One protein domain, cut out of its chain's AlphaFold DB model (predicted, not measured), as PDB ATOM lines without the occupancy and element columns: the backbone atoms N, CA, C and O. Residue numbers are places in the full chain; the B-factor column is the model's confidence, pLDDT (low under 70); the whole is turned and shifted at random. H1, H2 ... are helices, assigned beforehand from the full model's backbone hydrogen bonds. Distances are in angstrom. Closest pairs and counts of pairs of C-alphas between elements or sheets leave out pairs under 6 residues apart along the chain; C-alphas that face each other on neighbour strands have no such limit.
ATOM      1  N   LYS A   4     -10.709 -33.701 -15.879       89.50
ATOM      2  CA  LYS A   4      -9.347 -33.943 -15.357       89.50
ATOM      3  C   LYS A   4      -8.282 -33.125 -16.087       89.50
ATOM      4  O   LYS A   4      -7.343 -32.628 -15.467       89.50
ATOM      5  N   VAL A   5      -8.415 -33.000 -17.407       90.88
ATOM      6  CA  VAL A   5      -7.469 -32.252 -18.245       90.88
ATOM      7  C   VAL A   5      -7.631 -30.753 -18.008       90.88
ATOM      8  O   VAL A   5      -6.632 -30.056 -17.832       90.88
ATOM      9  N   PHE A   6      -8.876 -30.276 -17.930       92.81
ATOM     10  CA  PHE A   6      -9.194 -28.881 -17.632       92.81
ATOM     11  C   PHE A   6      -8.611 -28.430 -16.287       92.81
ATOM     12  O   PHE A   6      -7.817 -27.491 -16.248       92.81
ATOM     13  N   LEU A   7      -8.924 -29.146 -15.200       91.88
ATOM     14  CA  LEU A   7      -8.470 -28.794 -13.851       91.88
ATOM     15  C   LEU A   7      -6.942 -28.837 -13.733       91.88
ATOM     16  O   LEU A   7      -6.341 -27.975 -13.095       91.88
ATOM     17  N   ASN A   8      -6.282 -29.804 -14.376       92.62
ATOM     18  CA  ASN A   8      -4.822 -29.877 -14.357       92.62
ATOM     19  C   ASN A   8      -4.172 -28.691 -15.086       92.62
ATOM     20  O   ASN A   8      -3.174 -28.147 -14.613       92.62
ATOM     21  N   ASN A   9      -4.735 -28.272 -16.220       92.31
ATOM     22  CA  ASN A   9      -4.237 -27.115 -16.960       92.31
ATOM     23  C   ASN A   9      -4.478 -25.814 -16.181       92.31
ATOM     24  O   ASN A   9      -3.547 -25.030 -16.014       92.31
ATOM     25  N   LEU A  10      -5.667 -25.639 -15.596       91.31
ATOM     26  CA  LEU A  10      -5.979 -24.496 -14.735       91.31
ATOM     27  C   LEU A  10      -5.036 -24.431 -13.520       91.31
ATOM     28  O   LEU A  10      -4.516 -23.368 -13.186       91.31
ATOM     29  N   LYS A  11      -4.733 -25.577 -12.895       91.19
ATOM     30  CA  LYS A  11      -3.822 -25.660 -11.742       91.19
ATOM     31  C   LYS A  11      -2.394 -25.247 -12.097       91.19
ATOM     32  O   LYS A  11      -1.726 -24.603 -11.289       91.19
ATOM     33  N   LYS A  12      -1.910 -25.636 -13.282       90.56
ATOM     34  CA  LYS A  12      -0.569 -25.266 -13.761       90.56
ATOM     35  C   LYS A  12      -0.438 -23.761 -13.929       90.56
ATOM     36  O   LYS A  12       0.526 -23.193 -13.427       90.56
ATOM     37  N   GLU A  13      -1.419 -23.135 -14.561       88.94
ATOM     38  CA  GLU A  13      -1.404 -21.697 -14.810       88.94
ATOM     39  C   GLU A  13      -1.582 -20.881 -13.512       88.94
ATOM     40  O   GLU A  13      -0.855 -19.920 -13.262       88.94
ATOM     41  N   LEU A  14      -2.452 -21.322 -12.595       86.81
ATOM     42  CA  LEU A  14      -2.628 -20.675 -11.286       86.81
ATOM     43  C   LEU A  14      -1.362 -20.704 -10.413       86.81
ATOM     44  O   LEU A  14      -1.169 -19.817  -9.582       86.81
ATOM     45  N   LYS A  15      -0.464 -21.682 -10.608       85.50
ATOM     46  CA  LYS A  15       0.791 -21.800  -9.843       85.50
ATOM     47  C   LYS A  15       1.711 -20.586 -10.020       85.50
ATOM     48  O   LYS A  15       2.509 -20.294  -9.127       85.50
ATOM     49  N   TYR A  16       1.610 -19.872 -11.141       84.12
ATOM     50  CA  TYR A  16       2.415 -18.676 -11.404       84.12
ATOM     51  C   TYR A  16       1.974 -17.459 -10.570       84.12
ATOM     52  O   TYR A  16       2.743 -16.509 -10.411       84.12
ATOM     53  N   TYR A  17       0.792 -17.507  -9.946       81.25
ATOM     54  CA  TYR A  17       0.211 -16.400  -9.188       81.25
ATOM     55  C   TYR A  17       0.250 -16.664  -7.673       81.25
ATOM     56  O   TYR A  17      -0.710 -17.138  -7.076       81.25
ATOM     57  N   LYS A  18       1.356 -16.283  -7.012       70.44
ATOM     58  CA  LYS A  18       1.605 -16.539  -5.570       70.44
ATOM     59  C   LYS A  18       0.534 -16.019  -4.597       70.44
ATOM     60  O   LYS A  18       0.483 -16.489  -3.465       70.44
ATOM     61  N   LYS A  19      -0.260 -15.018  -4.989       72.25
ATOM     62  CA  LYS A  19      -1.306 -14.428  -4.134       72.25
ATOM     63  C   LYS A  19      -2.628 -15.202  -4.166       72.25
ATOM     64  O   LYS A  19      -3.479 -14.949  -3.321       72.25
ATOM     65  N   ILE A  20      -2.802 -16.121  -5.116       77.88
ATOM     66  CA  ILE A  20      -4.051 -16.860  -5.311       77.88
ATOM     67  C   ILE A  20      -3.897 -18.256  -4.709       77.88
ATOM     68  O   ILE A  20      -2.949 -18.979  -5.018       77.88
ATOM     69  N   ASN A  21      -4.847 -18.656  -3.861       81.69
ATOM     70  CA  ASN A  21      -4.902 -20.028  -3.375       81.69
ATOM     71  C   ASN A  21      -5.415 -20.946  -4.495       81.69
ATOM     72  O   ASN A  21      -6.620 -21.112  -4.677       81.69
ATOM     73  N   SER A  22      -4.487 -21.539  -5.253       84.25
ATOM     74  CA  SER A  22      -4.823 -22.417  -6.380       84.25
ATOM     75  C   SER A  22      -5.724 -23.592  -5.985       84.25
ATOM     76  O   SER A  22      -6.529 -24.024  -6.797       84.25
ATOM     77  N   GLU A  23      -5.644 -24.089  -4.749       84.50
ATOM     78  CA  GLU A  23      -6.446 -25.234  -4.302       84.50
ATOM     79  C   GLU A  23      -7.920 -24.861  -4.115       84.50
ATOM     80  O   GLU A  23      -8.790 -25.611  -4.547       84.50
ATOM     81  N   GLU A  24      -8.208 -23.682  -3.553       81.00
ATOM     82  CA  GLU A  24      -9.584 -23.191  -3.372       81.00
ATOM     83  C   GLU A  24     -10.283 -22.932  -4.710       81.00
ATOM     84  O   GLU A  24     -11.453 -23.275  -4.868       81.00
ATOM     85  N   ILE A  25      -9.557 -22.364  -5.678       86.56
ATOM     86  CA  ILE A  25     -10.077 -22.123  -7.028       86.56
ATOM     87  C   ILE A  25     -10.326 -23.446  -7.753       86.56
ATOM     88  O   ILE A  25     -11.370 -23.622  -8.372       86.56
ATOM     89  N   ILE A  26      -9.384 -24.389  -7.671       91.06
ATOM     90  CA  ILE A  26      -9.551 -25.698  -8.306       91.06
ATOM     91  C   ILE A  26     -10.737 -26.445  -7.706       91.06
ATOM     92  O   ILE A  26     -11.523 -26.993  -8.468       91.06
ATOM     93  N   TYR A  27     -10.903 -26.411  -6.382       84.31
ATOM     94  CA  TYR A  27     -12.059 -27.002  -5.713       84.31
ATOM     95  C   TYR A  27     -13.380 -26.364  -6.171       84.31
ATOM     96  O   TYR A  27     -14.327 -27.075  -6.475       84.31
ATOM     97  N   TYR A  28     -13.431 -25.035  -6.306       85.31
ATOM     98  CA  TYR A  28     -14.623 -24.337  -6.799       85.31
ATOM     99  C   TYR A  28     -15.045 -24.800  -8.203       85.31
ATOM    100  O   TYR A  28     -16.212 -25.109  -8.428       85.31
ATOM    101  N   TYR A  29     -14.099 -24.889  -9.143       89.12
ATOM    102  CA  TYR A  29     -14.396 -25.380 -10.494       89.12
ATOM    103  C   TYR A  29     -14.690 -26.887 -10.523       89.12
ATOM    104  O   TYR A  29     -15.473 -27.329 -11.358       89.12
ATOM    105  N   ASP A  30     -14.078 -27.674  -9.637       89.44
ATOM    106  CA  ASP A  30     -14.337 -29.110  -9.503       89.44
ATOM    107  C   ASP A  30     -15.787 -29.389  -9.079       89.44
ATOM    108  O   ASP A  30     -16.457 -30.184  -9.743       89.44
ATOM    109  N   GLU A  31     -16.271 -28.682  -8.049       82.31
ATOM    110  CA  GLU A  31     -17.659 -28.742  -7.563       82.31
ATOM    111  C   GLU A  31     -18.632 -28.223  -8.623       82.31
ATOM    112  O   GLU A  31     -19.568 -28.922  -8.977       82.31
ATOM    113  N   MET A  32     -18.370 -27.057  -9.225       83.88
ATOM    114  CA  MET A  32     -19.268 -26.477 -10.232       83.88
ATOM    115  C   MET A  32     -19.446 -27.383 -11.463       83.88
ATOM    116  O   MET A  32     -20.542 -27.480 -12.008       83.88
ATOM    117  N   ILE A  33     -18.376 -28.048 -11.920       87.94
ATOM    118  CA  ILE A  33     -18.477 -29.025 -13.017       87.94
ATOM    119  C   ILE A  33     -19.213 -30.284 -12.547       87.94
ATOM    120  O   ILE A  33     -19.958 -30.872 -13.326       87.94
ATOM    121  N   GLN A  34     -18.996 -30.719 -11.302       83.00
ATOM    122  CA  GLN A  34     -19.677 -31.888 -10.750       83.00
ATOM    123  C   GLN A  34     -21.187 -31.653 -10.623       83.00
ATOM    124  O   GLN A  34     -21.952 -32.499 -11.074       83.00
ATOM    125  N   ASP A  35     -21.601 -30.493 -10.112       78.25
ATOM    126  CA  ASP A  35     -23.004 -30.095  -9.978       78.25
ATOM    127  C   ASP A  35     -23.713 -30.096 -11.342       78.25
ATOM    128  O   ASP A  35     -24.786 -30.676 -11.484       78.25
ATOM    129  N   ALA A  36     -23.077 -29.540 -12.382       78.56
ATOM    130  CA  ALA A  36     -23.636 -29.536 -13.737       78.56
ATOM    131  C   ALA A  36     -23.842 -30.956 -14.294       78.56
ATOM    132  O   ALA A  36     -24.856 -31.246 -14.930       78.56
ATOM    133  N   VAL A  37     -22.899 -31.869 -14.036       82.88
ATOM    134  CA  VAL A  37     -23.017 -33.277 -14.450       82.88
ATOM    135  C   VAL A  37     -24.121 -33.992 -13.669       82.88
ATOM    136  O   VAL A  37     -24.892 -34.750 -14.261       82.88
ATOM    137  N   ASP A  38     -24.230 -33.738 -12.365       72.19
ATOM    138  CA  ASP A  38     -25.260 -34.321 -11.504       72.19
ATOM    139  C   ASP A  38     -26.674 -33.824 -11.889       72.19
ATOM    140  O   ASP A  38     -27.652 -34.568 -11.762       72.19
ATOM    141  N   GLU A  39     -26.786 -32.610 -12.439       78.62
ATOM    142  CA  GLU A  39     -28.012 -32.034 -13.020       78.62
ATOM    143  C   GLU A  39     -28.323 -32.532 -14.449       78.62
ATOM    144  O   GLU A  39     -29.398 -32.259 -14.989       78.62
ATOM    145  N   GLY A  40     -27.430 -33.330 -15.043       83.12
ATOM    146  CA  GLY A  40     -27.621 -33.973 -16.344       83.12
ATOM    147  C   GLY A  40     -27.030 -33.219 -17.538       83.12
ATOM    148  O   GLY A  40     -27.353 -33.561 -18.679       83.12
ATOM    149  N   GLU A  41     -26.172 -32.219 -17.317       87.75
ATOM    150  CA  GLU A  41     -25.434 -31.557 -18.393       87.75
ATOM    151  C   GLU A  41     -24.253 -32.403 -18.907       87.75
ATOM    152  O   GLU A  41     -23.634 -33.185 -18.180       87.75
ATOM    153  N   ASP A  42     -23.895 -32.231 -20.186       90.69
ATOM    154  CA  ASP A  42     -22.692 -32.854 -20.749       90.69
ATOM    155  C   ASP A  42     -21.424 -32.136 -20.257       90.69
ATOM    156  O   ASP A  42     -21.220 -30.949 -20.521       90.69
ATOM    157  N   GLU A  43     -20.527 -32.881 -19.601       89.25
ATOM    158  CA  GLU A  43     -19.274 -32.366 -19.023       89.25
ATOM    159  C   GLU A  43     -18.437 -31.572 -20.044       89.25
ATOM    160  O   GLU A  43     -17.908 -30.499 -19.742       89.25
ATOM    161  N   ASN A  44     -18.296 -32.081 -21.275       90.62
ATOM    162  CA  ASN A  44     -17.450 -31.440 -22.281       90.62
ATOM    163  C   ASN A  44     -18.066 -30.138 -22.790       90.62
ATOM    164  O   ASN A  44     -17.325 -29.187 -23.064       90.62
ATOM    165  N   GLN A  45     -19.386 -30.115 -22.953       89.62
ATOM    166  CA  GLN A  45     -20.140 -28.940 -23.361       89.62
ATOM    167  C   GLN A  45     -20.122 -27.875 -22.263       89.62
ATOM    168  O   GLN A  45     -19.818 -26.722 -22.563       89.62
ATOM    169  N   PHE A  46     -20.333 -28.262 -21.002       89.69
ATOM    170  CA  PHE A  46     -20.256 -27.354 -19.861       89.69
ATOM    171  C   PHE A  46     -18.873 -26.704 -19.755       89.69
ATOM    172  O   PHE A  46     -18.758 -25.479 -19.769       89.69
ATOM    173  N   ILE A  47     -17.796 -27.501 -19.791       91.25
ATOM    174  CA  ILE A  47     -16.418 -26.980 -19.744       91.25
ATOM    175  C   ILE A  47     -16.124 -26.047 -20.926       91.25
ATOM    176  O   ILE A  47     -15.410 -25.059 -20.771       91.25
ATOM    177  N   LYS A  48     -16.666 -26.330 -22.116       89.38
ATOM    178  CA  LYS A  48     -16.505 -25.447 -23.280       89.38
ATOM    179  C   LYS A  48     -17.188 -24.092 -23.061       89.38
ATOM    180  O   LYS A  48     -16.655 -23.077 -23.506       89.38
ATOM    181  N   ASN A  49     -18.323 -24.076 -22.365       88.75
ATOM    182  CA  ASN A  49     -19.082 -22.865 -22.055       88.75
ATOM    183  C   ASN A  49     -18.417 -21.998 -20.973       88.75
ATOM    184  O   ASN A  49     -18.616 -20.787 -20.977       88.75
ATOM    185  N   LEU A  50     -17.577 -22.579 -20.105       87.12
ATOM    186  CA  LEU A  50     -16.789 -21.829 -19.111       87.12
ATOM    187  C   LEU A  50     -15.760 -20.874 -19.739       87.12
ATOM    188  O   LEU A  50     -15.310 -19.931 -19.089       87.12
ATOM    189  N   GLY A  51     -15.394 -21.098 -21.003       86.69
ATOM    190  CA  GLY A  51     -14.417 -20.292 -21.727       86.69
ATOM    191  C   GLY A  51     -12.986 -20.826 -21.628       86.69
ATOM    192  O   GLY A  51     -12.726 -21.940 -21.172       86.69
ATOM    193  N   SER A  52     -12.035 -20.039 -22.138       89.25
ATOM    194  CA  SER A  52     -10.621 -20.430 -22.138       89.25
ATOM    195  C   SER A  52      -9.989 -20.250 -20.755       89.25
ATOM    196  O   SER A  52     -10.365 -19.349 -20.002       89.25
ATOM    197  N   ILE A  53      -8.995 -21.082 -20.436       87.94
ATOM    198  CA  ILE A  53      -8.262 -21.017 -19.161       87.94
ATOM    199  C   ILE A  53      -7.625 -19.633 -18.967       87.94
ATOM    200  O   ILE A  53      -7.708 -19.073 -17.877       87.94
ATOM    201  N   ASP A  54      -7.088 -19.038 -20.033       86.69
ATOM    202  CA  ASP A  54      -6.494 -17.698 -19.997       86.69
ATOM    203  C   ASP A  54      -7.524 -16.628 -19.612       86.69
ATOM    204  O   ASP A  54      -7.244 -15.737 -18.809       86.69
ATOM    205  N   THR A  55      -8.747 -16.736 -20.142       86.75
ATOM    206  CA  THR A  55      -9.855 -15.833 -19.799       86.75
ATOM    207  C   THR A  55     -10.261 -15.990 -18.337       86.75
ATOM    208  O   THR A  55     -10.434 -14.994 -17.636       86.75
ATOM    209  N   ILE A  56     -10.368 -17.233 -17.862       86.56
ATOM    210  CA  ILE A  56     -10.708 -17.545 -16.472       86.56
ATOM    211  C   ILE A  56      -9.678 -16.922 -15.523       86.56
ATOM    212  O   ILE A  56     -10.042 -16.239 -14.570       86.56
ATOM    213  N   ILE A  57      -8.389 -17.080 -15.813       86.56
ATOM    214  CA  ILE A  57      -7.313 -16.541 -14.974       86.56
ATOM    215  C   ILE A  57      -7.279 -15.022 -15.016       86.56
ATOM    216  O   ILE A  57      -7.136 -14.392 -13.970       86.56
ATOM    217  N   ALA A  58      -7.456 -14.422 -16.193       85.31
ATOM    218  CA  ALA A  58      -7.527 -12.972 -16.319       85.31
ATOM    219  C   ALA A  58      -8.655 -12.377 -15.463       85.31
ATOM    220  O   ALA A  58      -8.469 -11.307 -14.884       85.31
ATOM    221  N   ASN A  59      -9.787 -13.075 -15.351       84.31
ATOM    222  CA  ASN A  59     -10.897 -12.663 -14.496       84.31
ATOM    223  C   ASN A  59     -10.553 -12.836 -13.009       84.31
ATOM    224  O   ASN A  59     -10.688 -11.883 -12.253       84.31
ATOM    225  N   ILE A  60     -10.011 -13.991 -12.603       85.25
ATOM    226  CA  ILE A  60      -9.631 -14.260 -11.202       85.25
ATOM    227  C   ILE A  60      -8.572 -13.270 -10.697       85.25
ATOM    228  O   ILE A  60      -8.622 -12.831  -9.554       85.25
ATOM    229  N   VAL A  61      -7.587 -12.927 -11.531       82.06
ATOM    230  CA  VAL A  61      -6.489 -12.024 -11.148       82.06
ATOM    231  C   VAL A  61      -6.961 -10.574 -11.022       82.06
ATOM    232  O   VAL A  61      -6.400  -9.821 -10.227       82.06
ATOM    233  N   LYS A  62      -7.956 -10.166 -11.814       82.12
ATOM    234  CA  LYS A  62      -8.507  -8.802 -11.787       82.12
ATOM    235  C   LYS A  62      -9.562  -8.606 -10.703       82.12
ATOM    236  O   LYS A  62      -9.791  -7.469 -10.304       82.12
ATOM    237  N   ASP A  63     -10.192  -9.687 -10.262       80.94
ATOM    238  CA  ASP A  63     -11.328  -9.658  -9.355       80.94
ATOM    239  C   ASP A  63     -10.943 -10.203  -7.969       80.94
ATOM    240  O   ASP A  63     -11.003 -11.402  -7.684       80.94
TER     241      ASP A  63
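Overview. This is residues 4 to 63 of the 180 residues of an uncharacterized protein of Tenericutes bacterium HGW-Tenericutes-5 (UniProt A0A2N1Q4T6). The longest helix, H2, and H1 make a helical hairpin, and beyond it the chain folds back toward the hairpin's link end through two shorter helices, H3 and H4, that are apart from each other. H3 packs on the last part of H2, while H4 packs on H1. The printed part has 60 residues with four named helices, in the order H1, H2, H3, H4, and no named strand; its class is all helix. The whole is compact, with a radius of gyration of the C-alphas of 11.6 A, and its outline is elongated, spanning 36 by 21 by 18 A.

Along the chain. H2, residues 22 to 38, is the longest helix, 24.2 A from first to last C-alpha; it begins at C-alpha 22 at (-4.823, -22.417, -6.380) and ends at C-alpha 38 at (-25.260, -34.321, -11.504). Before it comes H1, residues 4 to 14, 15.4 A long, beginning at C-alpha 4 at (-9.347, -33.943, -15.357). After H2 follow H3, residues 43 to 49, 10.0 A long, and H4, residues 53 to 62, 14.3 A long, ending at C-alpha 62 at (-8.507, -8.802, -11.787).

Arrangement. H2 and H1 touch and run opposite ways at a shallow tilt of 26 degrees, a helical hairpin; their closest C-alphas are those of Leu 14 and Ser 22, 5.6 A apart. H2 touches H3 with residues 33 to 37 alone. The closest C-alphas there are those of Val 37 and Glu 43, 6.0 A apart, and the two helices run opposite ways at a steep tilt of 65 degrees. H1 and H4 touch, with the C-alphas of Leu 10 and Ile 53 the closest at 6.1 A, and run the same way at a steep tilt of 40 degrees. H1 and H3 are close but not clearly touching: their closest C-alphas, of Phe 6 and Ile 47, are 7.8 A apart. H4 is apart from H2 and from H3. The helix packing is mostly crossed, but only just: of the 3 pairs that touch, 1 is at a shallow tilt. In H1, H2, H3 and H4 every O i to N i+4 pair is within hydrogen-bond range.

Size, cuts and confidence. The two C-alphas farthest apart, those of Lys 18 and Gly 40, are 35.7 A from each other. The links from H2 to H3 and from H3 to H4 are tight, and the link from H1 to H2, with 7 residues, is short. The printed part has no cut. The mean pLDDT of the printed part is 85.7, and no printed residue is under 70.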